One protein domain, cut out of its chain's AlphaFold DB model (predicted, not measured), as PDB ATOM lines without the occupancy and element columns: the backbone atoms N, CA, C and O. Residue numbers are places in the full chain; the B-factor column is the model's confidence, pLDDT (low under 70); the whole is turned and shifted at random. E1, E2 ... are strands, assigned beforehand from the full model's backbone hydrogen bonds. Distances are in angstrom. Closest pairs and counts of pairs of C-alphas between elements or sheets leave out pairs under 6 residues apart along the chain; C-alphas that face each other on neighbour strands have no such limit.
ATOM      1  N   GLN A  43     -27.036 -44.999  -7.889       93.56
ATOM      2  CA  GLN A  43     -27.868 -43.853  -8.264       93.56
ATOM      3  C   GLN A  43     -29.182 -43.804  -7.479       93.56
ATOM      4  O   GLN A  43     -29.946 -42.861  -7.661       93.56
ATOM      5  N   ARG A  44     -29.486 -44.820  -6.659       95.56
ATOM      6  CA  ARG A  44     -30.746 -44.893  -5.907       95.56
ATOM      7  C   ARG A  44     -30.709 -43.909  -4.753       95.56
ATOM      8  O   ARG A  44     -29.988 -44.117  -3.782       95.56
ATOM      9  N   GLU A  45     -31.532 -42.880  -4.842       96.25
ATOM     10  CA  GLU A  45     -31.661 -41.865  -3.811       96.25
ATOM     11  C   GLU A  45     -33.138 -41.564  -3.583       96.25
ATOM     12  O   GLU A  45     -33.907 -41.429  -4.534       96.25
ATOM     13  N   ILE A  46     -33.519 -41.437  -2.313       95.62
ATOM     14  CA  ILE A  46     -34.799 -40.860  -1.908       95.62
ATOM     15  C   ILE A  46     -34.486 -39.627  -1.076       95.62
ATOM     16  O   ILE A  46     -33.799 -39.712  -0.059       95.62
ATOM     17  N   HIS A  47     -35.017 -38.494  -1.507       95.81
ATOM     18  CA  HIS A  47     -34.925 -37.223  -0.808       95.81
ATOM     19  C   HIS A  47     -36.270 -36.921  -0.163       95.81
ATOM     20  O   HIS A  47     -37.302 -36.926  -0.836       95.81
ATOM     21  N   LEU A  48     -36.240 -36.667   1.144       93.75
ATOM     22  CA  LEU A  48     -37.394 -36.272   1.941       93.75
ATOM     23  C   LEU A  48     -37.204 -34.839   2.404       93.75
ATOM     24  O   LEU A  48     -36.158 -34.495   2.954       93.75
ATOM     25  N   GLU A  49     -38.229 -34.021   2.217       92.31
ATOM     26  CA  GLU A  49     -38.185 -32.622   2.614       92.31
ATOM     27  C   GLU A  49     -39.518 -32.195   3.218       92.31
ATOM     28  O   GLU A  49     -40.587 -32.484   2.679       92.31
ATOM     29  N   THR A  50     -39.440 -31.478   4.335       90.94
ATOM     30  CA  THR A  50     -40.560 -30.757   4.939       90.94
ATOM     31  C   THR A  50     -40.240 -29.279   4.973       90.94
ATOM     32  O   THR A  50     -39.161 -28.900   5.428       90.94
ATOM     33  N   GLY A  51     -41.188 -28.442   4.574       91.12
ATOM     34  CA  GLY A  51     -40.990 -27.000   4.569       91.12
ATOM     35  C   GLY A  51     -42.283 -26.237   4.343       91.12
ATOM     36  O   GLY A  51     -43.364 -26.819   4.271       91.12
ATOM     37  N   LEU A  52     -42.162 -24.921   4.212       89.44
ATOM     38  CA  LEU A  52     -43.225 -24.089   3.667       89.44
ATOM     39  C   LEU A  52     -43.067 -24.022   2.148       89.44
ATOM     40  O   LEU A  52     -41.966 -23.804   1.647       89.44
ATOM     41  N   ASN A  53     -44.159 -24.203   1.413       88.31
ATOM     42  CA  ASN A  53     -44.179 -23.948  -0.023       88.31
ATOM     43  C   ASN A  53     -44.305 -22.440  -0.319       88.31
ATOM     44  O   ASN A  53     -44.469 -21.622   0.586       88.31
ATOM     45  N   GLU A  54     -44.309 -22.075  -1.601       87.88
ATOM     46  CA  GLU A  54     -44.413 -20.681  -2.070       87.88
ATOM     47  C   GLU A  54     -45.681 -19.951  -1.585       87.88
ATOM     48  O   GLU A  54     -45.711 -18.726  -1.510       87.88
ATOM     49  N   THR A  55     -46.723 -20.700  -1.212       89.81
ATOM     50  CA  THR A  55     -47.987 -20.166  -0.674       89.81
ATOM     51  C   THR A  55     -48.017 -20.091   0.856       89.81
ATOM     52  O   THR A  55     -49.060 -19.792   1.434       89.81
ATOM     53  N   GLY A  56     -46.907 -20.404   1.533       86.44
ATOM     54  CA  GLY A  56     -46.830 -20.435   2.996       86.44
ATOM     55  C   GLY A  56     -47.552 -21.626   3.637       86.44
ATOM     56  O   GLY A  56     -47.872 -21.582   4.824       86.44
ATOM     57  N   ARG A  57     -47.835 -22.693   2.879       88.88
ATOM     58  CA  ARG A  57     -48.424 -23.938   3.401       88.88
ATOM     59  C   ARG A  57     -47.340 -24.948   3.739       88.88
ATOM     60  O   ARG A  57     -46.353 -25.046   3.016       88.88
ATOM     61  N   ILE A  58     -47.570 -25.749   4.779       90.56
ATOM     62  CA  ILE A  58     -46.714 -26.900   5.082       90.56
ATOM     63  C   ILE A  58     -46.781 -27.892   3.928       90.56
ATOM     64  O   ILE A  58     -47.864 -28.307   3.514       90.56
ATOM     65  N   ALA A  59     -45.613 -28.265   3.429       91.69
ATOM     66  CA  ALA A  59     -45.426 -29.251   2.389       91.69
ATOM     67  C   ALA A  59     -44.485 -30.343   2.890       91.69
ATOM     68  O   ALA A  59     -43.480 -30.069   3.545       91.69
ATOM     69  N   PHE A  60     -44.827 -31.580   2.552       91.62
ATOM     70  CA  PHE A  60     -43.953 -32.738   2.645       91.62
ATOM     71  C   PHE A  60     -43.738 -33.247   1.225       91.62
ATOM     72  O   PHE A  60     -44.709 -33.415   0.484       91.62
ATOM     73  N   SER A  61     -42.487 -33.464   0.834       93.62
ATOM     74  CA  SER A  61     -42.148 -33.973  -0.491       93.62
ATOM     75  C   SER A  61     -41.256 -35.201  -0.398       93.62
ATOM     76  O   SER A  61     -40.383 -35.295   0.468       93.62
ATOM     77  N   ILE A  62     -41.506 -36.137  -1.312       95.12
ATOM     78  CA  ILE A  62     -40.661 -37.295  -1.580       95.12
ATOM     79  C   ILE A  62     -40.203 -37.169  -3.028       95.12
ATOM     80  O   ILE A  62     -41.028 -36.985  -3.924       95.12
ATOM     81  N   ARG A  63     -38.896 -37.260  -3.259       96.06
ATOM     82  CA  ARG A  63     -38.311 -37.368  -4.598       96.06
ATOM     83  C   ARG A  63     -37.455 -38.619  -4.658       96.06
ATOM     84  O   ARG A  63     -36.569 -38.773  -3.825       96.06
ATOM     85  N   ASP A  64     -37.670 -39.452  -5.664       95.94
ATOM     86  CA  ASP A  64     -36.809 -40.593  -5.967       95.94
ATOM     87  C   ASP A  64     -36.108 -40.451  -7.322       95.94
ATOM     88  O   ASP A  64     -36.436 -39.582  -8.134       95.94
ATOM     89  N   THR A  65     -35.104 -41.297  -7.542       96.44
ATOM     90  CA  THR A  65     -34.366 -41.433  -8.806       96.44
ATOM     91  C   THR A  65     -34.807 -42.676  -9.592       96.44
ATOM     92  O   THR A  65     -34.009 -43.331 -10.274       96.44
ATOM     93  N   GLY A  66     -36.081 -43.055  -9.458       93.94
ATOM     94  CA  GLY A  66     -36.694 -44.154 -10.193       93.94
ATOM     95  C   GLY A  66     -36.947 -43.821 -11.660       93.94
ATOM     96  O   GLY A  66     -36.559 -42.775 -12.177       93.94
ATOM     97  N   THR A  67     -37.641 -44.724 -12.347       91.44
ATOM     98  CA  THR A  67     -37.964 -44.575 -13.777       91.44
ATOM     99  C   THR A  67     -38.983 -43.475 -14.080       91.44
ATOM    100  O   THR A  67     -39.239 -43.186 -15.247       91.44
ATOM    101  N   GLY A  68     -39.576 -42.871 -13.048       90.75
ATOM    102  CA  GLY A  68     -40.686 -41.937 -13.185       90.75
ATOM    103  C   GLY A  68     -41.994 -42.622 -13.587       90.75
ATOM    104  O   GLY A  68     -42.094 -43.850 -13.649       90.75
ATOM    105  N   ILE A  69     -43.007 -41.794 -13.836       89.94
ATOM    106  CA  ILE A  69     -44.352 -42.209 -14.235       89.94
ATOM    107  C   ILE A  69     -44.538 -41.834 -15.714       89.94
ATOM    108  O   ILE A  69     -44.302 -40.676 -16.068       89.94
ATOM    109  N   PRO A  70     -44.943 -42.776 -16.583       90.88
ATOM    110  CA  PRO A  70     -45.330 -42.470 -17.959       90.88
ATOM    111  C   PRO A  70     -46.458 -41.422 -18.027       90.88
ATOM    112  O   PRO A  70     -47.379 -41.445 -17.213       90.88
ATOM    113  N   LEU A  71     -46.387 -40.487 -18.981       90.19
ATOM    114  CA  LEU A  71     -47.335 -39.360 -19.071       90.19
ATOM    115  C   LEU A  71     -48.788 -39.807 -19.274       90.19
ATOM    116  O   LEU A  71     -49.701 -39.174 -18.756       90.19
ATOM    117  N   ASP A  72     -48.990 -40.902 -19.995       90.25
ATOM    118  CA  ASP A  72     -50.278 -41.549 -20.246       90.25
ATOM    119  C   ASP A  72     -50.926 -42.142 -18.987       90.25
ATOM    120  O   ASP A  72     -52.134 -42.355 -18.965       90.25
ATOM    121  N   HIS A  73     -50.154 -42.358 -17.921       88.06
ATOM    122  CA  HIS A  73     -50.665 -42.853 -16.643       88.06
ATOM    123  C   HIS A  73     -50.960 -41.740 -15.627       88.06
ATOM    124  O   HIS A  73     -51.559 -42.018 -14.590       88.06
ATOM    125  N   MET A  74     -50.558 -40.488 -15.891       89.25
ATOM    126  CA  MET A  74     -50.600 -39.400 -14.901       89.25
ATOM    127  C   MET A  74     -51.998 -39.104 -14.352       89.25
ATOM    128  O   MET A  74     -52.124 -38.806 -13.168       89.25
ATOM    129  N   ASP A  75     -53.035 -39.229 -15.178       90.12
ATOM    130  CA  ASP A  75     -54.415 -38.967 -14.753       90.12
ATOM    131  C   ASP A  75     -55.002 -40.111 -13.909       90.12
ATOM    132  O   ASP A  75     -55.973 -39.906 -13.188       90.12
ATOM    133  N   GLN A  76     -54.397 -41.302 -13.963       89.50
ATOM    134  CA  GLN A  76     -54.916 -42.522 -13.338       89.50
ATOM    135  C   GLN A  76     -54.180 -42.904 -12.052       89.50
ATOM    136  O   GLN A  76     -54.654 -43.759 -11.311       89.50
ATOM    137  N   ILE A  77     -53.035 -42.286 -11.736       88.75
ATOM    138  CA  ILE A  77     -52.211 -42.692 -10.577       88.75
ATOM    139  C   ILE A  77     -52.907 -42.542  -9.216       88.75
ATOM    140  O   ILE A  77     -52.423 -43.084  -8.223       88.75
ATOM    141  N   PHE A  78     -54.017 -41.803  -9.163       86.44
ATOM    142  CA  PHE A  78     -54.846 -41.635  -7.970       86.44
ATOM    143  C   PHE A  78     -56.143 -42.458  -8.008       86.44
ATOM    144  O   PHE A  78     -56.904 -42.430  -7.037       86.44
ATOM    145  N   ASP A  79     -56.392 -43.214  -9.080       87.31
ATOM    146  CA  ASP A  79     -57.534 -44.117  -9.169       87.31
ATOM    147  C   ASP A  79     -57.293 -45.333  -8.270       87.31
ATOM    148  O   ASP A  79     -56.272 -46.013  -8.370       87.31
ATOM    149  N   GLY A  80     -58.256 -45.651  -7.399       75.62
ATOM    150  CA  GLY A  80     -58.082 -46.620  -6.305       75.62
ATOM    151  C   GLY A  80     -57.724 -48.062  -6.702       75.62
ATOM    152  O   GLY A  80     -57.414 -48.861  -5.823       75.62
ATOM    153  N   PHE A  81     -57.753 -48.405  -7.993       75.75
ATOM    154  CA  PHE A  81     -57.375 -49.725  -8.518       75.75
ATOM    155  C   PHE A  81     -56.249 -49.674  -9.555       75.75
ATOM    156  O   PHE A  81     -55.845 -50.715 -10.074       75.75
ATOM    157  N   PHE A  82     -55.747 -48.485  -9.885       80.56
ATOM    158  CA  PHE A  82     -54.682 -48.350 -10.862       80.56
ATOM    159  C   PHE A  82     -53.343 -48.748 -10.238       80.56
ATOM    160  O   PHE A  82     -52.930 -48.233  -9.201       80.56
ATOM    161  N   THR A  83     -52.643 -49.683 -10.876       80.38
ATOM    162  CA  THR A  83     -51.301 -50.090 -10.464       80.38
ATOM    163  C   THR A  83     -50.522 -50.608 -11.661       80.38
ATOM    164  O   THR A  83     -51.046 -51.334 -12.503       80.38
ATOM    165  N   THR A  84     -49.245 -50.250 -11.729       80.12
ATOM    166  CA  THR A  84     -48.289 -50.790 -12.704       80.12
ATOM    167  C   THR A  84     -47.481 -51.957 -12.124       80.12
ATOM    168  O   THR A  84     -46.574 -52.474 -12.775       80.12
ATOM    169  N   LYS A  85     -47.785 -52.373 -10.886       73.81
ATOM    170  CA  LYS A  85     -47.093 -53.458 -10.182       73.81
ATOM    171  C   LYS A  85     -47.569 -54.814 -10.710       73.81
ATOM    172  O   LYS A  85     -48.770 -55.060 -10.824       73.81
TER     173      LYS A  85
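What this domain is: This is residues 43 to 85 of the 90 residues of the protein "ATP-binding protein" of Rhizobium sullae (UniProt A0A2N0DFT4). The printed part has little regular structure: one two-stranded hairpin, E1 then E2, followed by a long winding tail, residues 65 to 85, with no named element. The named strands hold 14 of the 43 printed residues, and the class is all strand, antiparallel in the order E1 - E2. The whole is only just loose, close to extended, with a radius of gyration of the C-alphas of 13.6 A and spans of 32 by 28 by 17 A.

Where its parts are: E1, residues 46 to 52, begins at C-alpha 46 at (-34.799, -40.860, -1.908) and is 19.6 A long. E2, residues 58 to 64, is 20.2 A long and ends at C-alpha 64 at (-36.809, -40.593, -5.967).

How they stand to each other: E1 and E2 form a hairpin with a tight link of 5 residues. They are antiparallel, with 164 degrees between their directions. C-alphas 46 and 64 face each other at 4.5 A. N 47 and O 63, 2.8 A apart, and N 61 and O 49, also 2.8 A, are within hydrogen-bond range.

The domain as a whole: The C-alphas of Gly 56 and Lys 85 are the two farthest apart, at 35.6 A. The printed part has no cut. Its mean pLDDT is 89.5, and no printed residue is under 70.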